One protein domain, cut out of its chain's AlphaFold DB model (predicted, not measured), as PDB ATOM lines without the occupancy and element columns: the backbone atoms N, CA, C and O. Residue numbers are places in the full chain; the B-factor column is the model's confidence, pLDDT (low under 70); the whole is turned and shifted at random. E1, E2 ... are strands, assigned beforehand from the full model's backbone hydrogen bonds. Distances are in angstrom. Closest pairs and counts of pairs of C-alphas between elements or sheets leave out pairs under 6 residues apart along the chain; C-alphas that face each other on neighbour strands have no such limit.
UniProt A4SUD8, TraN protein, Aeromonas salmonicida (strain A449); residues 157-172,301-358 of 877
ATOM      1  N   ASP A 157       1.423 -46.562 -48.567       77.75
ATOM      2  CA  ASP A 157       0.488 -45.711 -47.844       77.75
ATOM      3  C   ASP A 157      -0.672 -46.574 -47.324       77.75
ATOM      4  O   ASP A 157      -1.332 -47.276 -48.091       77.75
ATOM      5  N   GLN A 158      -0.927 -46.522 -46.020       78.94
ATOM      6  CA  GLN A 158      -2.056 -47.194 -45.374       78.94
ATOM      7  C   GLN A 158      -2.963 -46.172 -44.691       78.94
ATOM      8  O   GLN A 158      -2.555 -45.040 -44.433       78.94
ATOM      9  N   TYR A 159      -4.211 -46.548 -44.418       85.62
ATOM     10  CA  TYR A 159      -5.225 -45.598 -43.961       85.62
ATOM     11  C   TYR A 159      -5.883 -46.035 -42.657       85.62
ATOM     12  O   TYR A 159      -6.315 -47.178 -42.524       85.62
ATOM     13  N   CYS A 160      -6.008 -45.095 -41.725       88.88
ATOM     14  CA  CYS A 160      -6.820 -45.228 -40.521       88.88
ATOM     15  C   CYS A 160      -8.110 -44.424 -40.678       88.88
ATOM     16  O   CYS A 160      -8.107 -43.324 -41.236       88.88
ATOM     17  N   ALA A 161      -9.212 -44.958 -40.159       91.56
ATOM     18  CA  ALA A 161     -10.457 -44.218 -40.024       91.56
ATOM     19  C   ALA A 161     -10.639 -43.815 -38.560       91.56
ATOM     20  O   ALA A 161     -10.606 -44.673 -37.677       91.56
ATOM     21  N   ARG A 162     -10.878 -42.529 -38.295       93.50
ATOM     22  CA  ARG A 162     -11.308 -42.063 -36.970       93.50
ATOM     23  C   ARG A 162     -12.605 -41.283 -37.057       93.50
ATOM     24  O   ARG A 162     -12.784 -40.451 -37.940       93.50
ATOM     25  N   THR A 163     -13.502 -41.553 -36.119       93.50
ATOM     26  CA  THR A 163     -14.847 -40.976 -36.038       93.50
ATOM     27  C   THR A 163     -15.042 -40.313 -34.683       93.50
ATOM     28  O   THR A 163     -14.631 -40.848 -33.651       93.50
ATOM     29  N   ALA A 164     -15.638 -39.127 -34.686       93.31
ATOM     30  CA  ALA A 164     -15.968 -38.376 -33.488       93.31
ATOM     31  C   ALA A 164     -17.411 -38.643 -33.069       93.31
ATOM     32  O   ALA A 164     -18.344 -38.575 -33.870       93.31
ATOM     33  N   THR A 165     -17.597 -38.875 -31.776       91.06
ATOM     34  CA  THR A 165     -18.908 -39.020 -31.140       91.06
ATOM     35  C   THR A 165     -19.007 -38.071 -29.953       91.06
ATOM     36  O   THR A 165     -17.989 -37.704 -29.365       91.06
ATOM     37  N   ILE A 166     -20.219 -37.622 -29.624       91.44
ATOM     38  CA  ILE A 166     -20.448 -36.807 -28.428       91.44
ATOM     39  C   ILE A 166     -20.784 -37.765 -27.287       91.44
ATOM     40  O   ILE A 166     -21.815 -38.433 -27.317       91.44
ATOM     41  N   GLU A 167     -19.907 -37.820 -26.293       90.81
ATOM     42  CA  GLU A 167     -20.112 -38.528 -25.027       90.81
ATOM     43  C   GLU A 167     -20.052 -37.503 -23.883       90.81
ATOM     44  O   GLU A 167     -19.935 -36.305 -24.131       90.81
ATOM     45  N   GLY A 168     -20.153 -37.907 -22.620       86.31
ATOM     46  CA  GLY A 168     -20.049 -36.958 -21.510       86.31
ATOM     47  C   GLY A 168     -20.155 -37.617 -20.149       86.31
ATOM     48  O   GLY A 168     -20.619 -38.750 -20.035       86.31
ATOM     49  N   ASP A 169     -19.710 -36.890 -19.131       86.31
ATOM     50  CA  ASP A 169     -19.732 -37.334 -17.739       86.31
ATOM     51  C   ASP A 169     -20.710 -36.473 -16.932       86.31
ATOM     52  O   ASP A 169     -20.933 -35.297 -17.237       86.31
ATOM     53  N   TRP A 170     -21.280 -37.048 -15.876       82.25
ATOM     54  CA  TRP A 170     -22.075 -36.298 -14.908       82.25
ATOM     55  C   TRP A 170     -21.148 -35.603 -13.918       82.25
ATOM     56  O   TRP A 170     -20.451 -36.253 -13.140       82.25
ATOM     57  N   VAL A 171     -21.141 -34.274 -13.954       77.06
ATOM     58  CA  VAL A 171     -20.307 -33.438 -13.091       77.06
ATOM     59  C   VAL A 171     -21.203 -32.732 -12.086       77.06
ATOM     60  O   VAL A 171     -22.189 -32.101 -12.452       77.06
ATOM     61  N   GLY A 172     -20.871 -32.853 -10.808       72.00
ATOM     62  CA  GLY A 172     -21.642 -32.279  -9.712       72.00
ATOM     63  C   GLY A 172     -21.642 -33.205  -8.508       72.00
ATOM     64  O   GLY A 172     -21.020 -34.268  -8.512       72.00
ATOM     65  N   PHE A 301     -24.800 -32.794 -16.861       84.12
ATOM     66  CA  PHE A 301     -24.111 -33.514 -17.928       84.12
ATOM     67  C   PHE A 301     -23.115 -32.586 -18.634       84.12
ATOM     68  O   PHE A 301     -23.504 -31.556 -19.189       84.12
ATOM     69  N   SER A 302     -21.836 -32.952 -18.608       88.00
ATOM     70  CA  SER A 302     -20.754 -32.232 -19.275       88.00
ATOM     71  C   SER A 302     -20.372 -32.974 -20.564       88.00
ATOM     72  O   SER A 302     -19.660 -33.980 -20.481       88.00
ATOM     73  N   PRO A 303     -20.832 -32.524 -21.751       90.81
ATOM     74  CA  PRO A 303     -20.514 -33.183 -23.014       90.81
ATOM     75  C   PRO A 303     -19.037 -32.995 -23.392       90.81
ATOM     76  O   PRO A 303     -18.437 -31.949 -23.141       90.81
ATOM     77  N   LYS A 304     -18.463 -34.004 -24.042       91.44
ATOM     78  CA  LYS A 304     -17.115 -34.019 -24.610       91.44
ATOM     79  C   LYS A 304     -17.120 -34.776 -25.939       91.44
ATOM     80  O   LYS A 304     -17.846 -35.752 -26.116       91.44
ATOM     81  N   ILE A 305     -16.286 -34.342 -26.878       92.25
ATOM     82  CA  ILE A 305     -16.078 -35.071 -28.134       92.25
ATOM     83  C   ILE A 305     -15.057 -36.182 -27.885       92.25
ATOM     84  O   ILE A 305     -13.937 -35.914 -27.450       92.25
ATOM     85  N   VAL A 306     -15.439 -37.422 -28.180       92.19
ATOM     86  CA  VAL A 306     -14.591 -38.611 -28.064       92.19
ATOM     87  C   VAL A 306     -14.334 -39.178 -29.453       92.19
ATOM     88  O   VAL A 306     -15.266 -39.455 -30.210       92.19
ATOM     89  N   TRP A 307     -13.056 -39.356 -29.776       91.94
ATOM     90  CA  TRP A 307     -12.607 -39.951 -31.029       91.94
ATOM     91  C   TRP A 307     -12.398 -41.451 -30.862       91.94
ATOM     92  O   TRP A 307     -11.689 -41.890 -29.957       91.94
ATOM     93  N   ARG A 308     -12.994 -42.231 -31.760       91.50
ATOM     94  CA  ARG A 308     -12.756 -43.667 -31.895       91.50
ATOM     95  C   ARG A 308     -12.067 -43.926 -33.214       91.50
ATOM     96  O   ARG A 308     -12.421 -43.337 -34.231       91.50
ATOM     97  N   GLU A 309     -11.099 -44.819 -33.191       89.69
ATOM     98  CA  GLU A 309     -10.224 -45.070 -34.321       89.69
ATOM     99  C   GLU A 309     -10.177 -46.555 -34.648       89.69
ATOM    100  O   GLU A 309     -10.213 -47.403 -33.757       89.69
ATOM    101  N   SER A 310     -10.104 -46.849 -35.941       87.88
ATOM    102  CA  SER A 310      -9.977 -48.186 -36.492       87.88
ATOM    103  C   SER A 310      -8.914 -48.165 -37.583       87.88
ATOM    104  O   SER A 310      -9.068 -47.488 -38.602       87.88
ATOM    105  N   CYS A 311      -7.849 -48.931 -37.375       84.75
ATOM    106  CA  CYS A 311      -6.747 -49.088 -38.315       84.75
ATOM    107  C   CYS A 311      -6.592 -50.577 -38.657       84.75
ATOM    108  O   CYS A 311      -6.617 -51.399 -37.739       84.75
ATOM    109  N   PRO A 312      -6.404 -50.945 -39.936       78.75
ATOM    110  CA  PRO A 312      -6.084 -52.319 -40.325       78.75
ATOM    111  C   PRO A 312      -4.625 -52.709 -40.013       78.75
ATOM    112  O   PRO A 312      -4.227 -53.834 -40.285       78.75
ATOM    113  N   PHE A 313      -3.839 -51.791 -39.442       72.12
ATOM    114  CA  PHE A 313      -2.422 -51.940 -39.119       72.12
ATOM    115  C   PHE A 313      -2.082 -51.218 -37.812       72.12
ATOM    116  O   PHE A 313      -2.862 -50.400 -37.313       72.12
ATOM    117  N   ASP A 314      -0.901 -51.497 -37.265       68.81
ATOM    118  CA  ASP A 314      -0.393 -50.786 -36.097       68.81
ATOM    119  C   ASP A 314       0.210 -49.432 -36.504       68.81
ATOM    120  O   ASP A 314       1.179 -49.351 -37.256       68.81
ATOM    121  N   LYS A 315      -0.346 -48.339 -35.972       70.38
ATOM    122  CA  LYS A 315       0.117 -46.971 -36.244       70.38
ATOM    123  C   LYS A 315       1.544 -46.691 -35.810       70.38
ATOM    124  O   LYS A 315       2.143 -45.756 -36.330       70.38
ATOM    125  N   ALA A 316       2.088 -47.465 -34.873       63.41
ATOM    126  CA  ALA A 316       3.500 -47.372 -34.528       63.41
ATOM    127  C   ALA A 316       4.407 -47.711 -35.726       63.41
ATOM    128  O   ALA A 316       5.578 -47.343 -35.718       63.41
ATOM    129  N   GLU A 317       3.877 -48.376 -36.758       55.50
ATOM    130  CA  GLU A 317       4.614 -48.763 -37.958       55.50
ATOM    131  C   GLU A 317       4.659 -47.683 -39.052       55.50
ATOM    132  O   GLU A 317       5.382 -47.862 -40.030       55.50
ATOM    133  N   GLY A 318       3.950 -46.553 -38.915       62.69
ATOM    134  CA  GLY A 318       3.914 -45.515 -39.953       62.69
ATOM    135  C   GLY A 318       3.863 -44.076 -39.442       62.69
ATOM    136  O   GLY A 318       3.454 -43.803 -38.317       62.69
ATOM    137  N   ALA A 319       4.249 -43.126 -40.297       67.75
ATOM    138  CA  ALA A 319       4.110 -41.692 -40.028       67.75
ATOM    139  C   ALA A 319       2.854 -41.130 -40.678       67.75
ATOM    140  O   ALA A 319       2.621 -41.360 -41.865       67.75
ATOM    141  N   LEU A 320       2.091 -40.327 -39.937       76.69
ATOM    142  CA  LEU A 320       0.972 -39.576 -40.495       76.69
ATOM    143  C   LEU A 320       1.490 -38.621 -41.585       76.69
ATOM    144  O   LEU A 320       2.306 -37.744 -41.310       76.69
ATOM    145  N   THR A 321       1.012 -38.791 -42.814       78.62
ATOM    146  CA  THR A 321       1.369 -37.948 -43.969       78.62
ATOM    147  C   THR A 321       0.267 -36.986 -44.373       78.62
ATOM    148  O   THR A 321       0.544 -35.965 -44.996       78.62
ATOM    149  N   GLY A 322      -0.979 -37.274 -44.002       81.56
ATOM    150  CA  GLY A 322      -2.094 -36.378 -44.253       81.56
ATOM    151  C   GLY A 322      -3.365 -36.835 -43.558       81.56
ATOM    152  O   GLY A 322      -3.529 -38.014 -43.257       81.56
ATOM    153  N   SER A 323      -4.275 -35.894 -43.335       91.50
ATOM    154  CA  SER A 323      -5.603 -36.146 -42.776       91.50
ATOM    155  C   SER A 323      -6.644 -35.551 -43.711       91.50
ATOM    156  O   SER A 323      -6.656 -34.342 -43.940       91.50
ATOM    157  N   GLN A 324      -7.520 -36.391 -44.256       92.56
ATOM    158  CA  GLN A 324      -8.619 -35.966 -45.115       92.56
ATOM    159  C   GLN A 324      -9.934 -36.045 -44.345       92.56
ATOM    160  O   GLN A 324     -10.288 -37.095 -43.811       92.56
ATOM    161  N   CYS A 325     -10.680 -34.943 -44.311       92.81
ATOM    162  CA  CYS A 325     -12.030 -34.957 -43.766       92.81
ATOM    163  C   CYS A 325     -12.957 -35.754 -44.694       92.81
ATOM    164  O   CYS A 325     -13.123 -35.400 -45.860       92.81
ATOM    165  N   THR A 326     -13.537 -36.837 -44.181       93.19
ATOM    166  CA  THR A 326     -14.496 -37.684 -44.911       93.19
ATOM    167  C   THR A 326     -15.947 -37.351 -44.587       93.19
ATOM    168  O   THR A 326     -16.826 -37.618 -45.398       93.19
ATOM    169  N   GLU A 327     -16.197 -36.737 -43.430       91.62
ATOM    170  CA  GLU A 327     -17.533 -36.346 -42.995       91.62
ATOM    171  C   GLU A 327     -17.527 -34.879 -42.553       91.62
ATOM    172  O   GLU A 327     -16.856 -34.548 -41.572       91.62
ATOM    173  N   PRO A 328     -18.239 -33.994 -43.273       90.06
ATOM    174  CA  PRO A 328     -18.092 -32.551 -43.134       90.06
ATOM    175  C   PRO A 328     -18.358 -32.057 -41.710       90.06
ATOM    176  O   PRO A 328     -19.214 -32.583 -40.994       90.06
ATOM    177  N   GLY A 329     -17.616 -31.022 -41.320       90.31
ATOM    178  CA  GLY A 329     -17.764 -30.352 -40.035       90.31
ATOM    179  C   GLY A 329     -19.103 -29.648 -39.854       90.31
ATOM    180  O   GLY A 329     -19.853 -29.406 -40.801       90.31
ATOM    181  N   GLY A 330     -19.393 -29.303 -38.604       92.69
ATOM    182  CA  GLY A 330     -20.594 -28.577 -38.222       92.69
ATOM    183  C   GLY A 330     -21.081 -28.921 -36.821       92.69
ATOM    184  O   GLY A 330     -20.472 -29.703 -36.089       92.69
ATOM    185  N   ASN A 331     -22.215 -28.333 -36.459       93.44
ATOM    186  CA  ASN A 331     -22.861 -28.568 -35.174       93.44
ATOM    187  C   ASN A 331     -23.580 -29.923 -35.161       93.44
ATOM    188  O   ASN A 331     -24.389 -30.206 -36.045       93.44
ATOM    189  N   ARG A 332     -23.348 -30.723 -34.117       92.88
ATOM    190  CA  ARG A 332     -24.171 -31.890 -33.779       92.88
ATOM    191  C   ARG A 332     -24.792 -31.724 -32.413       92.88
ATOM    192  O   ARG A 332     -24.125 -31.287 -31.478       92.88
ATOM    193  N   THR A 333     -26.051 -32.123 -32.306       91.69
ATOM    194  CA  THR A 333     -26.814 -32.064 -31.063       91.69
ATOM    195  C   THR A 333     -27.158 -33.473 -30.614       91.69
ATOM    196  O   THR A 333     -27.744 -34.238 -31.378       91.69
ATOM    197  N   ILE A 334     -26.820 -33.802 -29.371       91.62
ATOM    198  CA  ILE A 334     -27.352 -34.981 -28.682       91.62
ATOM    199  C   ILE A 334     -28.376 -34.548 -27.637       91.62
ATOM    200  O   ILE A 334     -28.335 -33.419 -27.147       91.62
ATOM    201  N   TYR A 335     -29.284 -35.455 -27.285       89.19
ATOM    202  CA  TYR A 335     -30.273 -35.232 -26.237       89.19
ATOM    203  C   TYR A 335     -29.980 -36.156 -25.064       89.19
ATOM    204  O   TYR A 335     -30.026 -37.376 -25.209       89.19
ATOM    205  N   VAL A 336     -29.708 -35.568 -23.903       84.75
ATOM    206  CA  VAL A 336     -29.537 -36.294 -22.641       84.75
ATOM    207  C   VAL A 336     -30.606 -35.778 -21.689       84.75
ATOM    208  O   VAL A 336     -30.720 -34.573 -21.481       84.75
ATOM    209  N   GLU A 337     -31.468 -36.678 -21.207       83.56
ATOM    210  CA  GLU A 337     -32.659 -36.340 -20.405       83.56
ATOM    211  C   GLU A 337     -33.564 -35.265 -21.047       83.56
ATOM    212  O   GLU A 337     -34.135 -34.406 -20.378       83.56
ATOM    213  N   GLY A 338     -33.677 -35.279 -22.380       80.00
ATOM    214  CA  GLY A 338     -34.500 -34.327 -23.137       80.00
ATOM    215  C   GLY A 338     -33.903 -32.921 -23.282       80.00
ATOM    216  O   GLY A 338     -34.486 -32.092 -23.980       80.00
ATOM    217  N   LYS A 339     -32.730 -32.645 -22.694       81.75
ATOM    218  CA  LYS A 339     -31.995 -31.388 -22.890       81.75
ATOM    219  C   LYS A 339     -31.033 -31.510 -24.084       81.75
ATOM    220  O   LYS A 339     -30.313 -32.509 -24.166       81.75
ATOM    221  N   PRO A 340     -31.006 -30.532 -25.011       90.69
ATOM    222  CA  PRO A 340     -30.096 -30.549 -26.151       90.69
ATOM    223  C   PRO A 340     -28.693 -30.089 -25.745       90.69
ATOM    224  O   PRO A 340     -28.527 -29.037 -25.130       90.69
ATOM    225  N   TYR A 341     -27.682 -30.838 -26.168       89.50
ATOM    226  CA  TYR A 341     -26.275 -30.477 -26.030       89.50
ATOM    227  C   TYR A 341     -25.644 -30.427 -27.415       89.50
ATOM    228  O   TYR A 341     -25.506 -31.458 -28.074       89.50
ATOM    229  N   THR A 342     -25.288 -29.222 -27.859       91.81
ATOM    230  CA  THR A 342     -24.703 -28.986 -29.182       91.81
ATOM    231  C   THR A 342     -23.197 -28.827 -29.077       91.81
ATOM    232  O   THR A 342     -22.709 -27.979 -28.334       91.81
ATOM    233  N   MET A 343     -22.468 -29.620 -29.855       92.62
ATOM    234  CA  MET A 343     -21.018 -29.550 -29.978       92.62
ATOM    235  C   MET A 343     -20.637 -29.291 -31.429       92.62
ATOM    236  O   MET A 343     -21.270 -29.805 -32.353       92.62
ATOM    237  N   TYR A 344     -19.595 -28.492 -31.615       92.62
ATOM    238  CA  TYR A 344     -19.026 -28.188 -32.918       92.62
ATOM    239  C   TYR A 344     -17.751 -29.007 -33.134       92.62
ATOM    240  O   TYR A 344     -16.935 -29.139 -32.220       92.62
ATOM    241  N   SER A 345     -17.573 -29.522 -34.349       93.25
ATOM    242  CA  SER A 345     -16.309 -30.089 -34.812       93.25
ATOM    243  C   SER A 345     -16.045 -29.661 -36.251       93.25
ATOM    244  O   SER A 345     -16.978 -29.623 -37.057       93.25
ATOM    245  N   ASP A 346     -14.785 -29.381 -36.587       90.25
ATOM    246  CA  ASP A 346     -14.364 -29.039 -37.954       90.25
ATOM    247  C   ASP A 346     -14.534 -30.211 -38.934       90.25
ATOM    248  O   ASP A 346     -14.609 -30.012 -40.146       90.25
ATOM    249  N   CYS A 347     -14.620 -31.437 -38.416       93.38
ATOM    250  CA  CYS A 347     -14.908 -32.642 -39.176       93.38
ATOM    251  C   CYS A 347     -15.340 -33.753 -38.222       93.38
ATOM    252  O   CYS A 347     -14.745 -33.923 -37.160       93.38
ATOM    253  N   TRP A 348     -16.334 -34.549 -38.604       94.31
ATOM    254  CA  TRP A 348     -16.840 -35.617 -37.739       94.31
ATOM    255  C   TRP A 348     -16.223 -36.990 -38.014       94.31
ATOM    256  O   TRP A 348     -16.286 -37.876 -37.160       94.31
ATOM    257  N   ALA A 349     -15.562 -37.159 -39.158       94.38
ATOM    258  CA  ALA A 349     -14.801 -38.358 -39.478       94.38
ATOM    259  C   ALA A 349     -13.623 -38.028 -40.391       94.38
ATOM    260  O   ALA A 349     -13.803 -37.394 -41.435       94.38
ATOM    261  N   TYR A 350     -12.438 -38.513 -40.037       93.19
ATOM    262  CA  TYR A 350     -11.231 -38.381 -40.846       93.19
ATOM    263  C   TYR A 350     -10.798 -39.729 -41.420       93.19
ATOM    264  O   TYR A 350     -10.870 -40.763 -40.750       93.19
ATOM    265  N   LYS A 351     -10.264 -39.671 -42.640       92.31
ATOM    266  CA  LYS A 351      -9.363 -40.668 -43.209       92.31
ATOM    267  C   LYS A 351      -7.942 -40.142 -43.069       92.31
ATOM    268  O   LYS A 351      -7.559 -39.185 -43.741       92.31
ATOM    269  N   ASP A 352      -7.175 -40.760 -42.188       89.69
ATOM    270  CA  ASP A 352      -5.775 -40.424 -41.969       89.69
ATOM    271  C   ASP A 352      -4.885 -41.342 -42.807       89.69
ATOM    272  O   ASP A 352      -5.015 -42.565 -42.755       89.69
ATOM    273  N   SER A 353      -3.984 -40.748 -43.580       83.44
ATOM    274  CA  SER A 353      -3.009 -41.433 -44.427       83.44
ATOM    275  C   SER A 353      -1.686 -41.566 -43.686       83.44
ATOM    276  O   SER A 353      -1.098 -40.568 -43.268       83.44
ATOM    277  N   TYR A 354      -1.182 -42.788 -43.567       77.50
ATOM    278  CA  TYR A 354       0.084 -43.116 -42.927       77.50
ATOM    279  C   TYR A 354       1.060 -43.709 -43.943       77.50
ATOM    280  O   TYR A 354       0.741 -44.680 -44.626       77.50
ATOM    281  N   LEU A 355       2.271 -43.160 -44.001       71.75
ATOM    282  CA  LEU A 355       3.387 -43.755 -44.729       71.75
ATOM    283  C   LEU A 355       4.052 -44.788 -43.822       71.75
ATOM    284  O   LEU A 355       4.755 -44.432 -42.875       71.75
ATOM    285  N   THR A 356       3.802 -46.060 -44.105       66.81
ATOM    286  CA  THR A 356       4.347 -47.202 -43.346       66.81
ATOM    287  C   THR A 356       5.688 -47.660 -43.909       66.81
ATOM    288  O   THR A 356       6.534 -48.181 -43.186       66.81
ATOM    289  N   GLN A 357       5.936 -47.368 -45.188       64.94
ATOM    290  CA  GLN A 357       7.215 -47.617 -45.828       64.94
ATOM    291  C   GLN A 357       7.561 -46.506 -46.816       64.94
ATOM    292  O   GLN A 357       6.828 -46.247 -47.772       64.94
ATOM    293  N   SER A 358       8.705 -45.855 -46.596       62.81
ATOM    294  CA  SER A 358       9.282 -44.921 -47.561       62.81
ATOM    295  C   SER A 358       9.847 -45.678 -48.758       62.81
ATOM    296  O   SER A 358      10.585 -46.647 -48.570       62.81
TER     297      SER A 358
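AT A GLANCE: This is residues 157 to 172 and 301 to 358 of the 877 residues of the protein "TraN protein" of Aeromonas salmonicida (strain A449) (UniProt A4SUD8). A single narrow, twisted sheet of four long antiparallel strands makes a rod, with the strands running lengthwise and no named helix on the sheet. It is built of two strand pairs, the long hairpin E3 and E4 and the pair E1 and E2, joined where the first part of E1 runs beside the last part of E4; the tight turn of the hairpin and the cut lie toward one end of the rod, and the first and last printed residues toward the other. The printed part has 74 residues with four named strands, E1, E2, E3 and E4 along the chain, and the order across the sheet is E2 - E1 - E4 - E3. The class is all strand. The whole is loose, with a radius of gyration of the C-alphas of 15.4 A and spans of 50 by 25 by 15 A.

IN THESE COORDINATES: E4, the longest strand, holds residues 339 to 357 and is 48.2 A long from first to last C-alpha; C-alpha 357 is at (7.215, -47.617, -45.828). E3 holds residues 319 to 336 and is 38.3 A long. E1 holds residues 157 to 171, from C-alpha 157 at (0.488, -45.711, -47.844), and is 42.3 A long. E2 holds residues 301 to 310, from C-alpha 301 at (-24.111, -33.514, -17.928), and is 27.6 A long.

HOW THE PARTS SIT: The inner strands E1 and E4 are antiparallel neighbours at 154 degrees; N 158 and O 354 are within hydrogen-bond range at 2.8 A, and so are N 164 and O 348 at 2.8 A. Their C-alphas that face each other run from 157 and 355, 4.7 A, to 164 and 348, 5.1 A. On the other side of E4, the edge strand E3 forms a hairpin with it, antiparallel at 165 degrees, with N 324 and O 351 at 2.8 A and N 341 and O 334 at 2.8 A. E3 bends by 80 degrees at residue 322. The other edge strand, E2, is antiparallel to E1 at 161 degrees, with N 304 and O 167 at 2.7 A and N 163 and O 308 at 2.8 A. Of E2 and E4, the closest C-alphas are those of Pro 303 and Tyr 341, 7.0 A apart. Of E1 and E3, they are those of Ile 166 and Ile 334, 7.1 A apart.

THE WHOLE: The two C-alphas farthest apart are those of Gly 338 and Ser 358, at 51.2 A. Residues 173 to 300 are not printed, and C-alphas 172 and 301 are 8.7 A apart across this cut, which lies in the link from E1 to E2. Of the links that are printed whole, E3 to E4 is tight and E2 to E3 is short. The sheet's C-alphas lie up to 6.6 A off their best plane. The mean pLDDT of the printed part is 85.0; residue 314, residues 316 to 319 and residues 356 to 358 are under 70.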